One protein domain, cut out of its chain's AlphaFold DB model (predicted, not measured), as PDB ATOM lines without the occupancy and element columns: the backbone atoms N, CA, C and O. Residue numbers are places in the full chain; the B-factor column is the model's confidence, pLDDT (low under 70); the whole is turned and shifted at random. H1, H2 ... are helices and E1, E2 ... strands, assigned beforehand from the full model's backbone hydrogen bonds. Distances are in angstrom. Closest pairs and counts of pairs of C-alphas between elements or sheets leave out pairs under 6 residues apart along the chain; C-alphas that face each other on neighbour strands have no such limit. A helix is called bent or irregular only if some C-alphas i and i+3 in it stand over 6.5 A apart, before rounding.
ATOM      1  N   GLN A   5      18.633 -18.714  26.196       72.06
ATOM      2  CA  GLN A   5      19.423 -17.554  25.780       72.06
ATOM      3  C   GLN A   5      18.593 -16.567  24.953       72.06
ATOM      4  O   GLN A   5      18.653 -15.372  25.223       72.06
ATOM      5  N   ASP A   6      17.765 -17.048  24.023       78.19
ATOM      6  CA  ASP A   6      16.882 -16.194  23.217       78.19
ATOM      7  C   ASP A   6      15.849 -15.468  24.090       78.19
ATOM      8  O   ASP A   6      15.574 -14.289  23.877       78.19
ATOM      9  N   ALA A   7      15.318 -16.144  25.116       73.56
ATOM     10  CA  ALA A   7      14.412 -15.531  26.086       73.56
ATOM     11  C   ALA A   7      15.118 -14.453  26.928       73.56
ATOM     12  O   ALA A   7      14.576 -13.363  27.104       73.56
ATOM     13  N   ILE A   8      16.340 -14.729  27.404       77.19
ATOM     14  CA  ILE A   8      17.167 -13.742  28.116       77.19
ATOM     15  C   ILE A   8      17.407 -12.518  27.228       77.19
ATOM     16  O   ILE A   8      17.146 -11.398  27.656       77.19
ATOM     17  N   LEU A   9      17.859 -12.722  25.988       79.75
ATOM     18  CA  LEU A   9      18.114 -11.645  25.029       79.75
ATOM     19  C   LEU A   9      16.854 -10.823  24.739       79.75
ATOM     20  O   LEU A   9      16.915  -9.596  24.743       79.75
ATOM     21  N   ALA A  10      15.708 -11.473  24.540       79.12
ATOM     22  CA  ALA A  10      14.439 -10.785  24.325       79.12
ATOM     23  C   ALA A  10      14.042  -9.915  25.529       79.12
ATOM     24  O   ALA A  10      13.640  -8.769  25.345       79.12
ATOM     25  N   ILE A  11      14.199 -10.428  26.755       78.69
ATOM     26  CA  ILE A  11      13.909  -9.679  27.985       78.69
ATOM     27  C   ILE A  11      14.860  -8.490  28.127       78.69
ATOM     28  O   ILE A  11      14.404  -7.381  28.381       78.69
ATOM     29  N   LEU A  12      16.165  -8.693  27.930       79.75
ATOM     30  CA  LEU A  12      17.154  -7.616  28.020       79.75
ATOM     31  C   LEU A  12      16.875  -6.498  27.007       79.75
ATOM     32  O   LEU A  12      16.991  -5.331  27.358       79.75
ATOM     33  N   ASN A  13      16.447  -6.844  25.790       82.38
ATOM     34  CA  ASN A  13      16.087  -5.869  24.757       82.38
ATOM     35  C   ASN A  13      14.752  -5.153  25.026       82.38
ATOM     36  O   ASN A  13      14.536  -4.057  24.517       82.38
ATOM     37  N   ALA A  14      13.844  -5.770  25.785       76.00
ATOM     38  CA  ALA A  14      12.548  -5.189  26.137       76.00
ATOM     39  C   ALA A  14      12.603  -4.298  27.392       76.00
ATOM     40  O   ALA A  14      11.654  -3.558  27.659       76.00
ATOM     41  N   LEU A  15      13.682  -4.380  28.178       75.69
ATOM     42  CA  LEU A  15      13.874  -3.575  29.382       75.69
ATOM     43  C   LEU A  15      14.537  -2.225  29.052       75.69
ATOM     44  O   LEU A  15      15.337  -2.141  28.120       75.69
ATOM     45  N   PRO A  16      14.244  -1.156  29.816       72.75
ATOM     46  CA  PRO A  16      14.894   0.136  29.630       72.75
ATOM     47  C   PRO A  16      16.411   0.003  29.802       72.75
ATOM     48  O   PRO A  16      16.886  -0.443  30.845       72.75
ATOM     49  N   THR A  17      17.180   0.442  28.807       67.25
ATOM     50  CA  THR A  17      18.649   0.310  28.773       67.25
ATOM     51  C   THR A  17      19.381   1.102  29.859       67.25
ATOM     52  O   THR A  17      20.564   0.876  30.089       67.25
ATOM     53  N   GLU A  18      18.699   2.026  30.536       77.50
ATOM     54  CA  GLU A  18      19.291   2.884  31.571       77.50
ATOM     55  C   GLU A  18      19.284   2.255  32.974       77.50
ATOM     56  O   GLU A  18      19.902   2.790  33.893       77.50
ATOM     57  N   GLN A  19      18.592   1.128  33.171       74.75
ATOM     58  CA  GLN A  19      18.459   0.501  34.487       74.75
ATOM     59  C   GLN A  19      19.437  -0.671  34.648       74.75
ATOM     60  O   GLN A  19      19.580  -1.484  33.734       74.75
ATOM     61  N   PRO A  20      20.115  -0.800  35.805       83.31
ATOM     62  CA  PRO A  20      21.062  -1.884  36.024       83.31
ATOM     63  C   PRO A  20      20.334  -3.231  36.080       83.31
ATOM     64  O   PRO A  20      19.417  -3.424  36.880       83.31
ATOM     65  N   ILE A  21      20.781  -4.179  35.255       84.50
ATOM     66  CA  ILE A  21      20.249  -5.544  35.206       84.50
ATOM     67  C   ILE A  21      21.308  -6.512  35.722       84.50
ATOM     68  O   ILE A  21      22.476  -6.451  35.341       84.50
ATOM     69  N   ILE A  22      20.882  -7.443  36.575       85.19
ATOM     70  CA  ILE A  22      21.718  -8.537  37.064       85.19
ATOM     71  C   ILE A  22      21.108  -9.845  36.569       85.19
ATOM     72  O   ILE A  22      20.028 -10.238  37.009       85.19
ATOM     73  N   ALA A  23      21.814 -10.533  35.673       85.12
ATOM     74  CA  ALA A  23      21.496 -11.903  35.291       85.12
ATOM     75  C   ALA A  23      22.237 -12.870  36.224       85.12
ATOM     76  O   ALA A  23      23.458 -12.790  36.370       85.12
ATOM     77  N   ALA A  24      21.509 -13.772  36.880       85.44
ATOM     78  CA  ALA A  24      22.089 -14.679  37.861       85.44
ATOM     79  C   ALA A  24      21.358 -16.023  37.933       85.44
ATOM     80  O   ALA A  24      20.160 -16.121  37.680       85.44
ATOM     81  N   THR A  25      22.084 -17.063  38.345       85.19
ATOM     82  CA  THR A  25      21.516 -18.389  38.620       85.19
ATOM     83  C   THR A  25      21.011 -18.490  40.064       85.19
ATOM     84  O   THR A  25      21.101 -17.551  40.861       85.19
ATOM     85  N   SER A  26      20.501 -19.661  40.461       78.12
ATOM     86  CA  SER A  26      20.189 -19.972  41.866       78.12
ATOM     87  C   SER A  26      21.393 -19.880  42.812       78.12
ATOM     88  O   SER A  26      21.189 -19.784  44.022       78.12
ATOM     89  N   ALA A  27      22.622 -19.847  42.286       81.25
ATOM     90  CA  ALA A  27      23.831 -19.667  43.079       81.25
ATOM     91  C   ALA A  27      23.959 -18.260  43.692       81.25
ATOM     92  O   ALA A  27      24.696 -18.102  44.665       81.25
ATOM     93  N   LEU A  28      23.224 -17.252  43.194       80.44
ATOM     94  CA  LEU A  28      23.162 -15.925  43.818       80.44
ATOM     95  C   LEU A  28      22.349 -15.982  45.122       80.44
ATOM     96  O   LEU A  28      21.150 -15.691  45.188       80.44
ATOM     97  N   ARG A  29      23.029 -16.432  46.176       66.44
ATOM     98  CA  ARG A  29      22.463 -16.718  47.494       66.44
ATOM     99  C   ARG A  29      22.558 -15.515  48.446       66.44
ATOM    100  O   ARG A  29      22.696 -14.361  48.043       66.44
ATOM    101  N   ILE A  30      22.328 -15.806  49.723       59.06
ATOM    102  CA  ILE A  30      22.447 -14.948  50.912       59.06
ATOM    103  C   ILE A  30      23.528 -13.856  50.766       59.06
ATOM    104  O   ILE A  30      24.639 -14.156  50.341       59.06
ATOM    105  N   ARG A  31      23.189 -12.625  51.194       66.06
ATOM    106  CA  ARG A  31      23.978 -11.362  51.198       66.06
ATOM    107  C   ARG A  31      23.887 -10.432  49.990       66.06
ATOM    108  O   ARG A  31      24.408  -9.327  50.072       66.06
ATOM    109  N   PHE A  32      23.175 -10.790  48.924       77.31
ATOM    110  CA  PHE A  32      22.722  -9.759  47.987       77.31
ATOM    111  C   PHE A  32      21.579  -8.967  48.643       77.31
ATOM    112  O   PHE A  32      20.486  -9.505  48.782       77.31
ATOM    113  N   ASP A  33      21.837  -7.753  49.119       77.44
ATOM    114  CA  ASP A  33      20.847  -6.910  49.807       77.44
ATOM    115  C   ASP A  33      20.817  -5.530  49.149       77.44
ATOM    116  O   ASP A  33      21.486  -4.593  49.580       77.44
ATOM    117  N   TYR A  34      20.103  -5.443  48.026       85.88
ATOM    118  CA  TYR A  34      19.857  -4.187  47.329       85.88
ATOM    119  C   TYR A  34      18.372  -3.838  47.475       85.88
ATOM    120  O   TYR A  34      17.534  -4.562  46.937       85.88
ATOM    121  N   PRO A  35      18.015  -2.771  48.212       82.88
ATOM    122  CA  PRO A  35      16.627  -2.533  48.604       82.88
ATOM    123  C   PRO A  35      15.726  -2.040  47.464       82.88
ATOM    124  O   PRO A  35      14.510  -2.067  47.609       82.88
ATOM    125  N   TYR A  36      16.304  -1.611  46.336       86.38
ATOM    126  CA  TYR A  36      15.590  -0.957  45.233       86.38
ATOM    127  C   TYR A  36      15.314  -1.875  44.031       86.38
ATOM    128  O   TYR A  36      15.060  -1.393  42.926       86.38
ATOM    129  N   ILE A  37      15.395  -3.197  44.201       87.06
ATOM    130  CA  ILE A  37      15.060  -4.155  43.135       87.06
ATOM    131  C   ILE A  37      13.576  -3.990  42.792       87.06
ATOM    132  O   ILE A  37      12.745  -4.156  43.663       87.06
ATOM    133  N   ARG A  38      13.211  -3.693  41.541       87.50
ATOM    134  CA  ARG A  38      11.791  -3.538  41.142       87.50
ATOM    135  C   ARG A  38      11.188  -4.768  40.493       87.50
ATOM    136  O   ARG A  38       9.980  -4.983  40.571       87.50
ATOM    137  N   PHE A  39      12.040  -5.572  39.875       86.44
ATOM    138  CA  PHE A  39      11.638  -6.732  39.105       86.44
ATOM    139  C   PHE A  39      12.539  -7.908  39.454       86.44
ATOM    140  O   PHE A  39      13.764  -7.784  39.457       86.44
ATOM    141  N   VAL A  40      11.928  -9.058  39.717       88.12
ATOM    142  CA  VAL A  40      12.613 -10.351  39.752       88.12
ATOM    143  C   VAL A  40      11.980 -11.215  38.679       88.12
ATOM    144  O   VAL A  40      10.799 -11.548  38.756       88.12
ATOM    145  N   ILE A  41      12.765 -11.553  37.662       87.06
ATOM    146  CA  ILE A  41      12.302 -12.337  36.521       87.06
ATOM    147  C   ILE A  41      12.929 -13.724  36.607       87.06
ATOM    148  O   ILE A  41      14.151 -13.871  36.578       87.06
ATOM    149  N   TYR A  42      12.085 -14.743  36.719       88.06
ATOM    150  CA  TYR A  42      12.476 -16.138  36.588       88.06
ATOM    151  C   TYR A  42      12.356 -16.554  35.130       88.06
ATOM    152  O   TYR A  42      11.275 -16.501  34.543       88.06
ATOM    153  N   ILE A  43      13.483 -16.967  34.567       83.06
ATOM    154  CA  ILE A  43      13.567 -17.576  33.249       83.06
ATOM    155  C   ILE A  43      13.703 -19.067  33.539       83.06
ATOM    156  O   ILE A  43      14.707 -19.464  34.129       83.06
ATOM    157  N   ASP A  44      12.656 -19.825  33.205       79.12
ATOM    158  CA  ASP A  44      12.369 -21.218  33.586       79.12
ATOM    159  C   ASP A  44      11.548 -21.421  34.870       79.12
ATOM    160  O   ASP A  44      11.371 -20.543  35.719       79.12
ATOM    161  N   THR A  45      11.004 -22.634  34.977       81.75
ATOM    162  CA  THR A  45      10.133 -23.081  36.062       81.75
ATOM    163  C   THR A  45      10.908 -23.188  37.378       81.75
ATOM    164  O   THR A  45      11.835 -23.997  37.475       81.75
ATOM    165  N   PRO A  46      10.529 -22.448  38.435       85.19
ATOM    166  CA  PRO A  46      11.088 -22.678  39.760       85.19
ATOM    167  C   PRO A  46      10.721 -24.079  40.273       85.19
ATOM    168  O   PRO A  46       9.566 -24.493  40.234       85.19
ATOM    169  N   GLU A  47      11.713 -24.804  40.790       84.38
ATOM    170  CA  GLU A  47      11.514 -26.173  41.286       84.38
ATOM    171  C   GLU A  47      10.899 -26.232  42.688       84.38
ATOM    172  O   GLU A  47      10.193 -27.186  43.002       84.38
ATOM    173  N   LYS A  48      11.165 -25.224  43.528       88.75
ATOM    174  CA  LYS A  48      10.770 -25.168  44.944       88.75
ATOM    175  C   LYS A  48      10.133 -23.826  45.277       88.75
ATOM    176  O   LYS A  48      10.673 -22.782  44.897       88.75
ATOM    177  N   ALA A  49       9.041 -23.844  46.033       88.25
ATOM    178  CA  ALA A  49       8.331 -22.643  46.458       88.25
ATOM    179  C   ALA A  49       9.194 -21.772  47.377       88.25
ATOM    180  O   ALA A  49       9.294 -20.565  47.172       88.25
ATOM    181  N   THR A  50       9.896 -22.374  48.336       88.50
ATOM    182  CA  THR A  50      10.793 -21.653  49.252       88.50
ATOM    183  C   THR A  50      11.878 -20.888  48.498       88.50
ATOM    184  O   THR A  50      12.118 -19.713  48.776       88.50
ATOM    185  N   ALA A  51      12.496 -21.523  47.500       85.19
ATOM    186  CA  ALA A  51      13.501 -20.892  46.656       85.19
ATOM    187  C   ALA A  51      12.898 -19.762  45.811       85.19
ATOM    188  O   ALA A  51      13.527 -18.709  45.691       85.19
ATOM    189  N   PHE A  52      11.688 -19.958  45.272       87.69
ATOM    190  CA  PHE A  52      10.952 -18.925  44.545       87.69
ATOM    191  C   PHE A  52      10.745 -17.677  45.417       87.69
ATOM    192  O   PHE A  52      11.297 -16.612  45.123       87.69
ATOM    193  N   PHE A  53      10.058 -17.840  46.552       85.81
ATOM    194  CA  PHE A  53       9.728 -16.753  47.474       85.81
ATOM    195  C   PHE A  53      10.966 -16.059  48.052       85.81
ATOM    196  O   PHE A  53      10.969 -14.837  48.221       85.81
ATOM    197  N   GLN A  54      12.054 -16.792  48.305       83.19
ATOM    198  CA  GLN A  54      13.302 -16.191  48.779       83.19
ATOM    199  C   GLN A  54      13.915 -15.204  47.784       83.19
ATOM    200  O   GLN A  54      14.453 -14.188  48.224       83.19
ATOM    201  N   LYS A  55      13.867 -15.457  46.467       82.38
ATOM    202  CA  LYS A  55      14.376 -14.451  45.515       82.38
ATOM    203  C   LYS A  55      13.335 -13.386  45.203       82.38
ATOM    204  O   LYS A  55      13.716 -12.230  45.076       82.38
ATOM    205  N   SER A  56      12.052 -13.736  45.127       83.12
ATOM    206  CA  SER A  56      10.973 -12.779  44.842       83.12
ATOM    207  C   SER A  56      10.844 -11.709  45.925       83.12
ATOM    208  O   SER A  56      10.728 -10.529  45.611       83.12
ATOM    209  N   SER A  57      10.983 -12.092  47.198       78.69
ATOM    210  CA  SER A  57      10.952 -11.160  48.340       78.69
ATOM    211  C   SER A  57      12.073 -10.113  48.338       78.69
ATOM    212  O   SER A  57      12.027  -9.159  49.113       78.69
ATOM    213  N   ARG A  58      13.081 -10.241  47.464       71.69
ATOM    214  CA  ARG A  58      14.129  -9.223  47.307       71.69
ATOM    215  C   ARG A  58      13.599  -7.930  46.683       71.69
ATOM    216  O   ARG A  58      14.179  -6.882  46.932       71.69
ATOM    217  N   ALA A  59      12.520  -8.002  45.904       71.25
ATOM    218  CA  ALA A  59      11.992  -6.869  45.150       71.25
ATOM    219  C   ALA A  59      11.252  -5.828  46.024       71.25
ATOM    220  O   ALA A  59      11.017  -4.709  45.604       71.25
ATOM    221  N   GLU A  60      10.902  -6.153  47.268       69.94
ATOM    222  CA  GLU A  60       9.965  -5.330  48.054       69.94
ATOM    223  C   GLU A  60      10.559  -4.815  49.375       69.94
ATOM    224  O   GLU A  60       9.856  -4.455  50.320       69.94
ATOM    225  N   ARG A  61      11.890  -4.792  49.476       78.19
ATOM    226  CA  ARG A  61      12.594  -4.433  50.717       78.19
ATOM    227  C   ARG A  61      12.342  -2.992  51.162       78.19
ATOM    228  O   ARG A  61      12.337  -2.730  52.361       78.19
ATOM    229  N   ASP A  62      12.103  -2.080  50.226       84.44
ATOM    230  CA  ASP A  62      11.816  -0.672  50.503       84.44
ATOM    231  C   ASP A  62      10.315  -0.338  50.596       84.44
ATOM    232  O   ASP A  62       9.957   0.838  50.684       84.44
ATOM    233  N   ARG A  63       9.442  -1.360  50.621       81.31
ATOM    234  CA  ARG A  63       7.970  -1.244  50.696       81.31
ATOM    235  C   ARG A  63       7.321  -0.513  49.519       81.31
ATOM    236  O   ARG A  63       6.160  -0.112  49.607       81.31
ATOM    237  N   GLN A  64       8.051  -0.313  48.431       86.25
ATOM    238  CA  GLN A  64       7.488   0.190  47.187       86.25
ATOM    239  C   GLN A  64       7.032  -0.980  46.317       86.25
ATOM    240  O   GLN A  64       7.510  -2.105  46.460       86.25
ATOM    241  N   LYS A  65       6.109  -0.708  45.388       85.88
ATOM    242  CA  LYS A  65       5.582  -1.734  44.481       85.88
ATOM    243  C   LYS A  65       6.709  -2.416  43.710       85.88
ATOM    244  O   LYS A  65       7.563  -1.752  43.119       85.88
ATOM    245  N   ALA A  66       6.639  -3.738  43.663       87.00
ATOM    246  CA  ALA A  66       7.585  -4.570  42.950       87.00
ATOM    247  C   ALA A  66       6.900  -5.805  42.371       87.00
ATOM    248  O   ALA A  66       5.832  -6.209  42.829       87.00
ATOM    249  N   LEU A  67       7.506  -6.386  41.338       86.81
ATOM    250  CA  LEU A  67       6.928  -7.503  40.600       86.81
ATOM    251  C   LEU A  67       7.882  -8.695  40.567       86.81
ATOM    252  O   LEU A  67       9.072  -8.569  40.272       86.81
ATOM    253  N   SER A  68       7.321  -9.874  40.822       87.44
ATOM    254  CA  SER A  68       7.974 -11.152  40.566       87.44
ATOM    255  C   SER A  68       7.264 -11.832  39.404       87.44
ATOM    256  O   SER A  68       6.071 -12.108  39.489       87.44
ATOM    257  N   ILE A  69       7.998 -12.105  38.331       86.69
ATOM    258  CA  ILE A  69       7.464 -12.643  37.076       86.69
ATOM    259  C   ILE A  69       8.123 -13.996  36.818       86.69
ATOM    260  O   ILE A  69       9.338 -14.126  36.958       86.69
ATOM    261  N   VAL A  70       7.336 -15.001  36.431       87.19
ATOM    262  CA  VAL A  70       7.844 -16.301  35.972       87.19
ATOM    263  C   VAL A  70       7.507 -16.459  34.497       87.19
ATOM    264  O   VAL A  70       6.334 -16.479  34.132       87.19
ATOM    265  N   PHE A  71       8.527 -16.596  33.653       85.06
ATOM    266  CA  PHE A  71       8.349 -17.000  32.264       85.06
ATOM    267  C   PHE A  71       8.334 -18.524  32.183       85.06
ATOM    268  O   PHE A  71       9.364 -19.184  32.326       85.06
ATOM    269  N   LEU A  72       7.145 -19.078  31.959       82.44
ATOM    270  CA  LEU A  72       6.968 -20.496  31.677       82.44
ATOM    271  C   LEU A  72       7.059 -20.741  30.173       82.44
ATOM    272  O   LEU A  72       6.534 -19.969  29.369       82.44
ATOM    273  N   SER A  73       7.697 -21.847  29.793       80.69
ATOM    274  CA  SER A  73       7.623 -22.326  28.414       80.69
ATOM    275  C   SER A  73       6.164 -22.567  28.028       80.69
ATOM    276  O   SER A  73       5.400 -23.131  28.809       80.69
ATOM    277  N   ALA A  74       5.791 -22.234  26.792       80.31
ATOM    278  CA  ALA A  74       4.465 -22.544  26.253       80.31
ATOM    279  C   ALA A  74       4.160 -24.057  26.247       80.31
ATOM    280  O   ALA A  74       3.003 -24.463  26.208       80.31
ATOM    281  N   THR A  75       5.193 -24.903  26.293       83.31
ATOM    282  CA  THR A  75       5.050 -26.362  26.399       83.31
ATOM    283  C   THR A  75       5.151 -26.877  27.827       83.31
ATOM    284  O   THR A  75       5.214 -28.093  28.027       83.31
ATOM    285  N   TRP A  76       5.241 -25.988  28.816       84.00
ATOM    286  CA  TRP A  76       5.269 -26.383  30.211       84.00
ATOM    287  C   TRP A  76       3.972 -27.110  30.567       84.00
ATOM    288  O   TRP A  76       2.876 -26.686  30.204       84.00
ATOM    289  N   LYS A  77       4.112 -28.235  31.261       82.56
ATOM    290  CA  LYS A  77       2.994 -29.039  31.745       82.56
ATOM    291  C   LYS A  77       3.177 -29.255  33.228       82.56
ATOM    292  O   LYS A  77       4.306 -29.453  33.682       82.56
ATOM    293  N   LEU A  78       2.058 -29.298  33.941       80.44
ATOM    294  CA  LEU A  78       2.048 -29.764  35.312       80.44
ATOM    295  C   LEU A  78       2.652 -31.183  35.346       80.44
ATOM    296  O   LEU A  78       2.160 -32.065  34.630       80.44
ATOM    297  N   PRO A  79       3.733 -31.419  36.108       75.25
ATOM    298  CA  PRO A  79       4.272 -32.754  36.287       75.25
ATOM    299  C   PRO A  79       3.190 -33.671  36.871       75.25
ATOM    300  O   PRO A  79       2.415 -33.220  37.715       75.25
ATOM    301  N   PRO A  80       3.131 -34.950  36.460       69.06
ATOM    302  CA  PRO A  80       2.165 -35.889  37.020       69.06
ATOM    303  C   PRO A  80       2.330 -35.972  38.540       69.06
ATOM    304  O   PRO A  80       3.469 -35.929  39.024       69.06
ATOM    305  N   GLU A  81       1.211 -36.107  39.260       62.16
ATOM    306  CA  GLU A  81       1.159 -36.250  40.719       62.16
ATOM    307  C   GLU A  81       1.999 -37.453  41.161       62.16
ATOM    308  O   GLU A  81       1.564 -38.600  41.220       62.16
ATOM    309  N   ARG A  82       3.268 -37.185  41.434       64.50
ATOM    310  CA  ARG A  82       4.150 -38.055  42.197       64.50
ATOM    311  C   ARG A  82       4.256 -37.440  43.586       64.50
ATOM    312  O   ARG A  82       4.127 -36.219  43.690       64.50
ATOM    313  N   PRO A  83       4.520 -38.227  44.641       61.41
ATOM    314  CA  PRO A  83       4.812 -37.676  45.956       61.41
ATOM    315  C   PRO A  83       6.141 -36.911  45.893       61.41
ATOM    316  O   PRO A  83       7.217 -37.427  46.185       61.41
ATOM    317  N   LEU A  84       6.063 -35.672  45.429       65.56
ATOM    318  CA  LEU A  84       7.080 -34.660  45.583       65.56
ATOM    319  C   LEU A  84       6.947 -34.092  47.001       65.56
ATOM    320  O   LEU A  84       5.875 -34.109  47.607       65.56
ATOM    321  N   CYS A  85       8.051 -33.592  47.551       82.88
ATOM    322  CA  CYS A  85       8.020 -32.864  48.817       82.88
ATOM    323  C   CYS A  85       7.017 -31.691  48.736       82.88
ATOM    324  O   CYS A  85       6.873 -31.091  47.672       82.88
ATOM    325  N   LEU A  86       6.385 -31.324  49.860       86.62
ATOM    326  CA  LEU A  86       5.417 -30.216  49.960       86.62
ATOM    327  C   LEU A  86       5.878 -28.935  49.243       86.62
ATOM    328  O   LEU A  86       5.077 -28.263  48.603       86.62
ATOM    329  N   ASP A  87       7.173 -28.628  49.309       88.31
ATOM    330  CA  ASP A  87       7.783 -27.449  48.686       88.31
ATOM    331  C   ASP A  87       7.726 -27.471  47.144       88.31
ATOM    332  O   ASP A  87       7.482 -26.455  46.493       88.31
ATOM    333  N   HIS A  88       7.906 -28.652  46.549       88.38
ATOM    334  CA  HIS A  88       7.758 -28.851  45.110       88.38
ATOM    335  C   HIS A  88       6.279 -28.801  44.707       88.38
ATOM    336  O   HIS A  88       5.931 -28.140  43.737       88.38
ATOM    337  N   THR A  89       5.388 -29.450  45.457       87.00
ATOM    338  CA  THR A  89       3.948 -29.428  45.155       87.00
ATOM    339  C   THR A  89       3.379 -28.011  45.224       87.00
ATOM    340  O   THR A  89       2.639 -27.595  44.333       87.00
ATOM    341  N   ALA A  90       3.781 -27.232  46.231       87.50
ATOM    342  CA  ALA A  90       3.332 -25.856  46.411       87.50
ATOM    343  C   ALA A  90       3.670 -24.963  45.207       87.50
ATOM    344  O   ALA A  90       2.815 -24.200  44.756       87.50
ATOM    345  N   ILE A  91       4.882 -25.073  44.646       89.12
ATOM    346  CA  ILE A  91       5.246 -24.249  43.486       89.12
ATOM    347  C   ILE A  91       4.501 -24.676  42.223       89.12
ATOM    348  O   ILE A  91       4.093 -23.823  41.445       89.12
ATOM    349  N   GLN A  92       4.254 -25.974  42.031       88.12
ATOM    350  CA  GLN A  92       3.502 -26.467  40.874       88.12
ATOM    351  C   GLN A  92       2.056 -25.960  40.880       88.12
ATOM    352  O   GLN A  92       1.557 -25.488  39.861       88.12
ATOM    353  N   ILE A  93       1.417 -25.983  42.051       85.94
ATOM    354  CA  ILE A  93       0.075 -25.436  42.259       85.94
ATOM    355  C   ILE A  93       0.040 -23.926  41.982       85.94
ATOM    356  O   ILE A  93      -0.855 -23.452  41.281       85.94
ATOM    357  N   TYR A  94       1.019 -23.179  42.502       86.38
ATOM    358  CA  TYR A  94       1.138 -21.736  42.274       86.38
ATOM    359  C   TYR A  94       1.268 -21.404  40.781       86.38
ATOM    360  O   TYR A  94       0.553 -20.546  40.266       86.38
ATOM    361  N   LEU A  95       2.144 -22.117  40.066       87.50
ATOM    362  CA  LEU A  95       2.390 -21.902  38.639       87.50
ATOM    363  C   LEU A  95       1.213 -22.309  37.752       87.50
ATOM    364  O   LEU A  95       0.980 -21.673  36.729       87.50
ATOM    365  N   ALA A  96       0.451 -23.330  38.146       84.69
ATOM    366  CA  ALA A  96      -0.770 -23.723  37.450       84.69
ATOM    367  C   ALA A  96      -1.912 -22.702  37.603       84.69
ATOM    368  O   ALA A  96      -2.978 -22.913  37.032       84.69
ATOM    369  N   GLN A  97      -1.716 -21.636  38.395       75.00
ATOM    370  CA  GLN A  97      -2.718 -20.612  38.703       75.00
ATOM    371  C   GLN A  97      -4.045 -21.186  39.227       75.00
ATOM    372  O   GLN A  97      -5.064 -20.504  39.221       75.00
TER     373      GLN A  97
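Overview. This is residues 5 to 97 of the 101 residues of an uncharacterized protein of Monilinia vaccinii-corymbosi (UniProt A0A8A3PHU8). Two short parallel strands, E1 and E2, lie side by side in the middle, with the longest helix, H2, running back over one face of them; H1 lies beyond the other face, near E1. Toward one end of the elongated outline H3 meets the first residues of H2, and the long link of residues 72 to 85 loops past H3 to make that end near Pro 83; residues 13 to 19 stick out at the other end, where a second long link, residues 15 to 38, sets out from H1 toward E1. The printed part has 93 residues in the order H1, E1, H2, E2, H3, and its class is mixed, with under half of the residues, 42, in named elements. It is only just compact, close to loose, with a radius of gyration of the C-alphas of 14.4 A and spans of 44 by 28 by 24 A.

Along the chain. Find C-alpha 5 at (19.423, -17.554, 25.780); from there H1 runs over residues 5 to 14, 14.2 A long. E1 takes residues 39 to 43 and spans 12.5 A. Look for C-alpha 49 at (8.331, -22.643, 46.458), where H2 begins; it runs to residue 60, 17.5 A. H2 is neither bent nor irregular, but only just: C-alphas 56 and 59 are 6.0 A apart. E2, residues 67 to 71, spans 12.7 A. H3, residues 86 to 95, covers 14.4 A and ends with C-alpha 95 at (2.390, -21.902, 38.639).

Arrangement. Begin with E1 and E2, parallel neighbours at 13 degrees: C-alphas 42 and 70 face each other at 4.7 A. N 42 and O 69 are within hydrogen-bond range at 2.8 A, and so are N 69 and O 40 at 2.9 A. E1, H2 and E2 form a strand-helix-strand unit, two parallel strands joined through a helix, with a right-handed crossover. The closest C-alphas of H2 and E2 are those of Ser 56 and Ser 68, 5.5 A; of H2 and E1, those of Ser 56 and Val 40, 5.9 A. With residues 49 to 52 alone, H2 touches H3, the closest C-alphas being those of Ala 49 and Ile 91 at 4.6 A. Their lines stand at a steep tilt of 57 degrees and run the same way. The closest C-alphas of H1 and E1 are those of Ile 8 and Ile 43, 7.3 A; H1 is apart from H2, E2 and H3. In H1 and H3 every O i to N i+4 pair is within hydrogen-bond range; in H2, 5 of 8 are.

Size, cuts and confidence. Glu 18 and Pro 83 have the two C-alphas farthest apart, 45.4 A. The printed part has no cut. The links H1 to E1, 24 residues, and E2 to H3, 14 residues, are long. Mean pLDDT of the printed part is 80.9; look for values under 70 at residues 17, 29 to 31, 60 and 80 to 84.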